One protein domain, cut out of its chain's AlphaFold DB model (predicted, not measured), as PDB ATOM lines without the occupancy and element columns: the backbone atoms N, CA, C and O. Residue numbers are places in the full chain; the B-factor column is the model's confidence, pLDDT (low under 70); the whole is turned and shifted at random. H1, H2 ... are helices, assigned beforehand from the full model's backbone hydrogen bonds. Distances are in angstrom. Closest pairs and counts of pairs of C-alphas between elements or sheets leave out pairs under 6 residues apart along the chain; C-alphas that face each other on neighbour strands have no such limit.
ATOM      1  N   ASN A 147      -3.789  73.269  -2.658       89.00
ATOM      2  CA  ASN A 147      -2.644  72.376  -2.556       89.00
ATOM      3  C   ASN A 147      -1.375  73.166  -2.927       89.00
ATOM      4  O   ASN A 147      -1.449  74.296  -3.413       89.00
ATOM      5  N   GLN A 148      -0.196  72.609  -2.646       89.69
ATOM      6  CA  GLN A 148       1.064  73.325  -2.880       89.69
ATOM      7  C   GLN A 148       1.249  73.699  -4.357       89.69
ATOM      8  O   GLN A 148       1.696  74.801  -4.656       89.69
ATOM      9  N   GLU A 149       0.838  72.829  -5.279       87.12
ATOM     10  CA  GLU A 149       0.953  73.066  -6.721       87.12
ATOM     11  C   GLU A 149       0.004  74.169  -7.221       87.12
ATOM     12  O   GLU A 149       0.400  75.016  -8.024       87.12
ATOM     13  N   THR A 150      -1.238  74.218  -6.729       88.62
ATOM     14  CA  THR A 150      -2.232  75.239  -7.096       88.62
ATOM     15  C   THR A 150      -1.862  76.590  -6.512       88.62
ATOM     16  O   THR A 150      -2.024  77.609  -7.185       88.62
ATOM     17  N   LEU A 151      -1.299  76.608  -5.305       89.81
ATOM     18  CA  LEU A 151      -0.773  77.816  -4.683       89.81
ATOM     19  C   LEU A 151       0.503  78.306  -5.378       89.81
ATOM     20  O   LEU A 151       0.627  79.505  -5.616       89.81
ATOM     21  N   ALA A 152       1.419  77.412  -5.764       90.69
ATOM     22  CA  ALA A 152       2.608  77.768  -6.541       90.69
ATOM     23  C   ALA A 152       2.225  78.353  -7.907       90.69
ATOM     24  O   ALA A 152       2.737  79.405  -8.289       90.69
ATOM     25  N   LYS A 153       1.257  77.740  -8.599       90.12
ATOM     26  CA  LYS A 153       0.699  78.285  -9.842       90.12
ATOM     27  C   LYS A 153       0.052  79.653  -9.622       90.12
ATOM     28  O   LYS A 153       0.326  80.573 -10.379       90.12
ATOM     29  N   TRP A 154      -0.737  79.825  -8.561       90.62
ATOM     30  CA  TRP A 154      -1.348  81.117  -8.230       90.62
ATOM     31  C   TRP A 154      -0.308  82.202  -7.913       90.62
ATOM     32  O   TRP A 154      -0.455  83.336  -8.367       90.62
ATOM     33  N   LYS A 155       0.759  81.864  -7.178       91.06
ATOM     34  CA  LYS A 155       1.883  82.773  -6.899       91.06
ATOM     35  C   LYS A 155       2.619  83.153  -8.182       91.06
ATOM     36  O   LYS A 155       2.882  84.334  -8.397       91.06
ATOM     37  N   ALA A 156       2.902  82.180  -9.047       91.44
ATOM     38  CA  ALA A 156       3.516  82.420 -10.348       91.44
ATOM     39  C   ALA A 156       2.627  83.311 -11.232       91.44
ATOM     40  O   ALA A 156       3.118  84.284 -11.797       91.44
ATOM     41  N   ASP A 157       1.319  83.053 -11.276       90.81
ATOM     42  CA  ASP A 157       0.348  83.856 -12.028       90.81
ATOM     43  C   ASP A 157       0.236  85.286 -11.467       90.81
ATOM     44  O   ASP A 157       0.176  86.253 -12.229       90.81
ATOM     45  N   ARG A 158       0.262  85.456 -10.137       91.31
ATOM     46  CA  ARG A 158       0.309  86.770  -9.466       91.31
ATOM     47  C   ARG A 158       1.589  87.532  -9.806       91.31
ATOM     48  O   ARG A 158       1.495  88.689 -10.214       91.31
ATOM     49  N   LYS A 159       2.755  86.887  -9.690       87.19
ATOM     50  CA  LYS A 159       4.060  87.483 -10.021       87.19
ATOM     51  C   LYS A 159       4.134  87.859 -11.500       87.19
ATOM     52  O   LYS A 159       4.512  88.976 -11.831       87.19
ATOM     53  N   ALA A 160       3.685  86.972 -12.386       88.31
ATOM     54  CA  ALA A 160       3.630  87.226 -13.821       88.31
ATOM     55  C   ALA A 160       2.680  88.382 -14.164       88.31
ATOM     56  O   ALA A 160       3.002  89.202 -15.021       88.31
ATOM     57  N   LYS A 161       1.530  88.488 -13.484       89.25
ATOM     58  CA  LYS A 161       0.591  89.600 -13.672       89.25
ATOM     59  C   LYS A 161       1.178  90.936 -13.203       89.25
ATOM     60  O   LYS A 161       1.045  91.909 -13.942       89.25
ATOM     61  N   LYS A 162       1.839  90.971 -12.036       84.69
ATOM     62  CA  LYS A 162       2.531  92.167 -11.512       84.69
ATOM     63  C   LYS A 162       3.624  92.627 -12.484       84.69
ATOM     64  O   LYS A 162       3.565  93.744 -12.988       84.69
ATOM     65  N   LEU A 163       4.505  91.709 -12.888       77.38
ATOM     66  CA  LEU A 163       5.571  91.985 -13.854       77.38
ATOM     67  C   LEU A 163       5.028  92.438 -15.220       77.38
ATOM     68  O   LEU A 163       5.572  93.342 -15.851       77.38
ATOM     69  N   ALA A 164       3.944  91.829 -15.709       83.00
ATOM     70  CA  ALA A 164       3.327  92.227 -16.974       83.00
ATOM     71  C   ALA A 164       2.709  93.633 -16.903       83.00
ATOM     72  O   ALA A 164       2.758  94.372 -17.889       83.00
ATOM     73  N   GLU A 165       2.133  94.012 -15.761       84.81
ATOM     74  CA  GLU A 165       1.597  95.352 -15.533       84.81
ATOM     75  C   GLU A 165       2.702  96.406 -15.460       84.81
ATOM     76  O   GLU A 165       2.610  97.423 -16.154       84.81
ATOM     77  N   GLU A 166       3.770  96.134 -14.714       77.44
ATOM     78  CA  GLU A 166       4.964  96.981 -14.651       77.44
ATOM     79  C   GLU A 166       5.585  97.139 -16.036       77.44
ATOM     80  O   GLU A 166       5.746  98.259 -16.521       77.44
ATOM     81  N   ARG A 167       5.799  96.034 -16.758       80.19
ATOM     82  CA  ARG A 167       6.308  96.062 -18.135       80.19
ATOM     83  C   ARG A 167       5.385  96.841 -19.072       80.19
ATOM     84  O   ARG A 167       5.863  97.558 -19.951       80.19
ATOM     85  N   ARG A 168       4.063  96.746 -18.901       84.88
ATOM     86  CA  ARG A 168       3.094  97.541 -19.675       84.88
ATOM     87  C   ARG A 168       3.186  99.027 -19.328       84.88
ATOM     88  O   ARG A 168       3.081  99.849 -20.238       84.88
ATOM     89  N   LYS A 169       3.388  99.377 -18.056       81.12
ATOM     90  CA  LYS A 169       3.574 100.759 -17.590       81.12
ATOM     91  C   LYS A 169       4.870 101.350 -18.145       81.12
ATOM     92  O   LYS A 169       4.810 102.404 -18.775       81.12
ATOM     93  N   VAL A 170       5.978 100.608 -18.057       76.44
ATOM     94  CA  VAL A 170       7.276 100.958 -18.659       76.44
ATOM     95  C   VAL A 170       7.117 101.201 -20.158       76.44
ATOM     96  O   VAL A 170       7.468 102.264 -20.663       76.44
ATOM     97  N   GLN A 171       6.502 100.264 -20.887       76.12
ATOM     98  CA  GLN A 171       6.282 100.421 -22.328       76.12
ATOM     99  C   GLN A 171       5.356 101.594 -22.669       76.12
ATOM    100  O   GLN A 171       5.545 102.243 -23.696       76.12
ATOM    101  N   ALA A 172       4.339 101.873 -21.852       82.00
ATOM    102  CA  ALA A 172       3.439 103.002 -22.067       82.00
ATOM    103  C   ALA A 172       4.145 104.347 -21.837       82.00
ATOM    104  O   ALA A 172       3.905 105.294 -22.585       82.00
ATOM    105  N   GLU A 173       5.028 104.437 -20.845       77.44
ATOM    106  CA  GLU A 173       5.844 105.627 -20.575       77.44
ATOM    107  C   GLU A 173       6.937 105.819 -21.637       77.44
ATOM    108  O   GLU A 173       7.108 106.927 -22.151       77.44
ATOM    109  N   MET A 174       7.548 104.729 -22.111       69.31
ATOM    110  CA  MET A 174       8.463 104.739 -23.258       69.31
ATOM    111  C   MET A 174       7.774 105.148 -24.566       69.31
ATOM    112  O   MET A 174       8.339 105.894 -25.358       69.31
ATOM    113  N   LYS A 175       6.527 104.731 -24.812       73.69
ATOM    114  CA  LYS A 175       5.761 105.178 -25.996       73.69
ATOM    115  C   LYS A 175       5.355 106.650 -25.916       73.69
ATOM    116  O   LYS A 175       5.151 107.283 -26.946       73.69
ATOM    117  N   LYS A 176       5.285 107.222 -24.710       73.56
ATOM    118  CA  LYS A 176       5.085 108.665 -24.493       73.56
ATOM    119  C   LYS A 176       6.365 109.485 -24.698       73.56
ATOM    120  O   LYS A 176       6.320 110.701 -24.508       73.56
ATOM    121  N   LYS A 177       7.485 108.869 -25.112       60.56
ATOM    122  CA  LYS A 177       8.783 109.509 -25.407       60.56
ATOM    123  C   LYS A 177       8.727 110.358 -26.690       60.56
ATOM    124  O   LYS A 177       9.534 110.219 -27.597       60.56
ATOM    125  N   ASN A 178       7.809 111.318 -26.724       54.75
ATOM    126  CA  ASN A 178       7.948 112.520 -27.528       54.75
ATOM    127  C   ASN A 178       8.869 113.473 -26.746       54.75
ATOM    128  O   ASN A 178       8.500 113.957 -25.676       54.75
ATOM    129  N   LYS A 179      10.066 113.761 -27.276       50.50
ATOM    130  CA  LYS A 179      10.985 114.814 -26.777       50.50
ATOM    131  C   LYS A 179      11.614 114.588 -25.386       50.50
ATOM    132  O   LYS A 179      11.665 115.508 -24.577       50.50
ATOM    133  N   GLY A 180      12.114 113.385 -25.088       56.88
ATOM    134  CA  GLY A 180      13.064 113.174 -23.974       56.88
ATOM    135  C   GLY A 180      12.518 113.334 -22.545       56.88
ATOM    136  O   GLY A 180      13.249 113.105 -21.593       56.88
ATOM    137  N   LYS A 181      11.232 113.667 -22.365       58.31
ATOM    138  CA  LYS A 181      10.601 113.853 -21.041       58.31
ATOM    139  C   LYS A 181       9.928 112.596 -20.472       58.31
ATOM    140  O   LYS A 181       9.512 112.606 -19.323       58.31
ATOM    141  N   GLY A 182       9.800 111.528 -21.266       56.84
ATOM    142  CA  GLY A 182       9.093 110.296 -20.878       56.84
ATOM    143  C   GLY A 182       9.917 109.306 -20.049       56.84
ATOM    144  O   GLY A 182       9.346 108.396 -19.468       56.84
ATOM    145  N   LEU A 183      11.240 109.489 -19.980       60.19
ATOM    146  CA  LEU A 183      12.149 108.575 -19.277       60.19
ATOM    147  C   LEU A 183      12.289 108.892 -17.777       60.19
ATOM    148  O   LEU A 183      12.789 108.073 -17.027       60.19
ATOM    149  N   SER A 184      11.830 110.070 -17.338       63.53
ATOM    150  CA  SER A 184      11.958 110.553 -15.953       63.53
ATOM    151  C   SER A 184      10.965 109.917 -14.972       63.53
ATOM    152  O   SER A 184      11.045 110.193 -13.779       63.53
ATOM    153  N   VAL A 185       9.977 109.164 -15.460       63.00
ATOM    154  CA  VAL A 185       8.874 108.656 -14.627       63.00
ATOM    155  C   VAL A 185       9.196 107.284 -14.023       63.00
ATOM    156  O   VAL A 185       8.652 106.937 -12.978       63.00
ATOM    157  N   LEU A 186      10.145 106.551 -14.609       71.56
ATOM    158  CA  LEU A 186      10.668 105.318 -14.032       71.56
ATOM    159  C   LEU A 186      11.932 105.592 -13.224       71.56
ATOM    160  O   LEU A 186      12.779 106.387 -13.634       71.56
ATOM    161  N   SER A 187      12.072 104.909 -12.085       81.06
ATOM    162  CA  SER A 187      13.336 104.883 -11.351       81.06
ATOM    163  C   SER A 187      14.432 104.259 -12.225       81.06
ATOM    164  O   SER A 187      14.157 103.398 -13.063       81.06
ATOM    165  N   GLY A 188      15.689 104.678 -12.032       81.00
ATOM    166  CA  GLY A 188      16.827 104.132 -12.787       81.00
ATOM    167  C   GLY A 188      16.931 102.605 -12.687       81.00
ATOM    168  O   GLY A 188      17.220 101.948 -13.680       81.00
ATOM    169  N   ARG A 189      16.577 102.030 -11.528       81.56
ATOM    170  CA  ARG A 189      16.526 100.576 -11.319       81.56
ATOM    171  C   ARG A 189      15.482  99.891 -12.206       81.56
ATOM    172  O   ARG A 189      15.809  98.930 -12.884       81.56
ATOM    173  N   ALA A 190      14.268 100.439 -12.293       80.38
ATOM    174  CA  ALA A 190      13.214  99.882 -13.147       80.38
ATOM    175  C   ALA A 190      13.553  99.963 -14.648       80.38
ATOM    176  O   ALA A 190      13.086  99.150 -15.445       80.38
ATOM    177  N   LEU A 191      14.358 100.951 -15.047       79.50
ATOM    178  CA  LEU A 191      14.901 101.045 -16.402       79.50
ATOM    179  C   LEU A 191      16.002 100.000 -16.648       79.50
ATOM    180  O   LEU A 191      16.038  99.433 -17.736       79.50
ATOM    181  N   TYR A 192      16.847  99.724 -15.651       81.69
ATOM    182  CA  TYR A 192      17.903  98.706 -15.713       81.69
ATOM    183  C   TYR A 192      17.334  97.283 -15.804       81.69
ATOM    184  O   TYR A 192      17.762  96.500 -16.646       81.69
ATOM    185  N   ASP A 193      16.298  96.971 -15.018       82.25
ATOM    186  CA  ASP A 193      15.621  95.667 -15.076       82.25
ATOM    187  C   ASP A 193      14.855  95.464 -16.402       82.25
ATOM    188  O   ASP A 193      14.607  94.334 -16.827       82.25
ATOM    189  N   TYR A 194      14.464  96.557 -17.071       77.38
ATOM    190  CA  TYR A 194      13.827  96.515 -18.389       77.38
ATOM    191  C   TYR A 194      14.839  96.281 -19.515       77.38
ATOM    192  O   TYR A 194      14.581  95.463 -20.403       77.38
ATOM    193  N   ASP A 195      15.944  97.029 -19.502       79.12
ATOM    194  CA  ASP A 195      17.012  96.933 -20.492       79.12
ATOM    195  C   ASP A 195      18.345  97.398 -19.888       79.12
ATOM    196  O   ASP A 195      18.671  98.586 -19.889       79.12
ATOM    197  N   ALA A 196      19.125  96.443 -19.380       84.50
ATOM    198  CA  ALA A 196      20.440  96.709 -18.804       84.50
ATOM    199  C   ALA A 196      21.423  97.296 -19.834       84.50
ATOM    200  O   ALA A 196      22.302  98.070 -19.462       84.50
ATOM    201  N   THR A 197      21.229  96.999 -21.125       80.00
ATOM    202  CA  THR A 197      22.103  97.484 -22.208       80.00
ATOM    203  C   THR A 197      21.930  98.980 -22.474       80.00
ATOM    204  O   THR A 197      22.792  99.613 -23.073       80.00
ATOM    205  N   LEU A 198      20.845  99.584 -21.972       76.38
ATOM    206  CA  LEU A 198      20.617 101.029 -22.043       76.38
ATOM    207  C   LEU A 198      21.532 101.831 -21.093       76.38
ATOM    208  O   LEU A 198      21.575 103.055 -21.197       76.38
ATOM    209  N   PHE A 199      22.225 101.155 -20.168       75.81
ATOM    210  CA  PHE A 199      23.123 101.738 -19.161       75.81
ATOM    211  C   PHE A 199      24.587 101.324 -19.350       75.81
ATOM    212  O   PHE A 199      25.412 101.580 -18.478       75.81
ATOM    213  N   GLU A 200      24.912 100.667 -20.460       75.44
ATOM    214  CA  GLU A 200      26.301 100.460 -20.853       75.44
ATOM    215  C   GLU A 200      26.842 101.804 -21.359       75.44
ATOM    216  O   GLU A 200      26.291 102.359 -22.311       75.44
ATOM    217  N   ASP A 201      27.862 102.352 -20.687       66.19
ATOM    218  CA  ASP A 201      28.490 103.621 -21.069       66.19
ATOM    219  C   ASP A 201      28.917 103.557 -22.542       66.19
ATOM    220  O   ASP A 201      29.748 102.731 -22.938       66.19
ATOM    221  N   ASP A 202      28.311 104.407 -23.374       72.31
ATOM    222  CA  ASP A 202      28.717 104.540 -24.765       72.31
ATOM    223  C   ASP A 202      30.086 105.233 -24.851       72.31
ATOM    224  O   ASP A 202      30.540 105.904 -23.927       72.31
ATOM    225  N   ALA A 203      30.791 105.061 -25.972       64.94
ATOM    226  CA  ALA A 203      32.131 105.629 -26.160       64.94
ATOM    227  C   ALA A 203      32.168 107.177 -26.147       64.94
ATOM    228  O   ALA A 203      33.255 107.753 -26.173       64.94
ATOM    229  N   ASP A 204      31.000 107.829 -26.119       61.75
ATOM    230  CA  ASP A 204      30.821 109.279 -26.017       61.75
ATOM    231  C   ASP A 204      30.450 109.735 -24.584       61.75
ATOM    232  O   ASP A 204      30.290 110.938 -24.339       61.75
ATOM    233  N   ALA A 205      30.341 108.814 -23.618       73.00
ATOM    234  CA  ALA A 205      30.188 109.141 -22.208       73.00
ATOM    235  C   ALA A 205      31.431 109.902 -21.724       73.00
ATOM    236  O   ALA A 205      32.569 109.452 -21.872       73.00
ATOM    237  N   VAL A 206      31.217 111.097 -21.167       59.78
ATOM    238  CA  VAL A 206      32.308 111.927 -20.648       59.78
ATOM    239  C   VAL A 206      33.052 111.168 -19.554       59.78
ATOM    240  O   VAL A 206      32.465 110.817 -18.532       59.78
ATOM    241  N   ASP A 207      34.346 110.934 -19.766       62.00
ATOM    242  CA  ASP A 207      35.180 110.294 -18.757       62.00
ATOM    243  C   ASP A 207      35.188 111.137 -17.471       62.00
ATOM    244  O   ASP A 207      35.127 112.374 -17.495       62.00
ATOM    245  N   ASN A 208      35.269 110.453 -16.334       59.69
ATOM    246  CA  ASN A 208      35.269 111.046 -15.000       59.69
ATOM    247  C   ASN A 208      36.364 112.124 -14.854       59.69
ATOM    248  O   ASN A 208      36.170 113.139 -14.183       59.69
ATOM    249  N   ASP A 209      37.487 111.958 -15.558       57.53
ATOM    250  CA  ASP A 209      38.601 112.911 -15.562       57.53
ATOM    251  C   ASP A 209      38.246 114.249 -16.247       57.53
ATOM    252  O   ASP A 209      38.662 115.323 -15.811       57.53
ATOM    253  N   THR A 210      37.358 114.224 -17.248       60.19
ATOM    254  CA  THR A 210      36.868 115.436 -17.939       60.19
ATOM    255  C   THR A 210      35.841 116.208 -17.097       60.19
ATOM    256  O   THR A 210      35.690 117.425 -17.230       60.19
ATOM    257  N   MET A 211      35.117 115.524 -16.206       60.12
ATOM    258  CA  MET A 211      34.238 116.172 -15.222       60.12
ATOM    259  C   MET A 211      35.035 116.880 -14.119       60.12
ATOM    260  O   MET A 211      34.609 117.943 -13.669       60.12
ATOM    261  N   LYS A 212      36.194 116.337 -13.718       57.22
ATOM    262  CA  LYS A 212      37.078 116.954 -12.716       57.22
ATOM    263  C   LYS A 212      37.702 118.268 -13.180       57.22
ATOM    264  O   LYS A 212      37.684 119.227 -12.417       57.22
ATOM    265  N   GLN A 213      38.154 118.352 -14.432       53.19
ATOM    266  CA  GLN A 213      38.788 119.574 -14.958       53.19
ATOM    267  C   GLN A 213      37.884 120.815 -14.892       53.19
ATOM    268  O   GLN A 213      38.367 121.910 -14.637       53.19
ATOM    269  N   ARG A 214      36.559 120.654 -15.004       51.44
ATOM    270  CA  ARG A 214      35.612 121.773 -14.859       51.44
ATOM    271  C   ARG A 214      35.457 122.302 -13.433       51.44
ATOM    272  O   ARG A 214      34.878 123.367 -13.265       51.44
ATOM    273  N   ASN A 215      35.905 121.562 -12.421       48.94
ATOM    274  CA  ASN A 215      35.878 122.021 -11.034       48.94
ATOM    275  C   ASN A 215      37.205 122.672 -10.611       48.94
ATOM    276  O   ASN A 215      37.215 123.395  -9.622       48.94
ATOM    277  N   ASP A 216      38.288 122.435 -11.356       49.44
ATOM    278  CA  ASP A 216      39.616 122.986 -11.063       49.44
ATOM    279  C   ASP A 216      39.928 124.259 -11.884       49.44
ATOM    280  O   ASP A 216      40.809 125.020 -11.506       49.44
ATOM    281  N   GLU A 217      39.198 124.541 -12.974       45.84
ATOM    282  CA  GLU A 217      39.401 125.747 -13.809       45.84
ATOM    283  C   GLU A 217      38.638 127.003 -13.330       45.84
ATOM    284  O   GLU A 217      38.889 128.092 -13.840       45.84
ATOM    285  N   ASP A 218      37.741 126.878 -12.341       41.22
ATOM    286  CA  ASP A 218      36.995 128.003 -11.737       41.22
ATOM    287  C   ASP A 218      37.416 128.299 -10.272       41.22
ATOM    288  O   ASP A 218      36.797 129.142  -9.621       41.22
TER     289      ASP A 218
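AT A GLANCE: This is residues 147 to 218 of the 270 residues of the protein "DFRP_C domain-containing protein" of Ectocarpus siliculosus (UniProt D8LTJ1). A long helix, H1, runs to a loop that folds back to H2 and H3; a free-standing tail holds H4. The printed part has 72 residues, 48 of them in four named helices, in the order H1, H2, H3, H4, with no named strand; the class is all helix. It is extended, 69 by 29 by 21 A, with a C-alpha radius of gyration of 19.6 A.

IN THESE COORDINATES: H1, residues 148 to 175, is 39.6 A long from C-alpha 148 (1.064, 73.325, -2.880). H2 is residues 188 to 194, H3 196 to 199. H4, residues 208 to 216, ends at C-alpha 216 (39.616, 122.986, -11.063).

HOW THE PARTS SIT: H1 only just touches H2 at a steep 66 degrees, with residues 167 to 170 alone and 3 pairs of C-alphas within 8 A; those of Arg 167 and Tyr 194 are closest, 7.5 A. H2 and H3 are close but not clearly touching, closest at C-alphas 192 and 199, 7.0 A. H4 is apart from these. Every O i to N i+4 pair is within hydrogen-bond range in H1 and H2, 3 of 5 in H4.

THE WHOLE: The printed part has no cut; link 176 to 187 is long; pLDDT is under 70 for instance in 206 to 218.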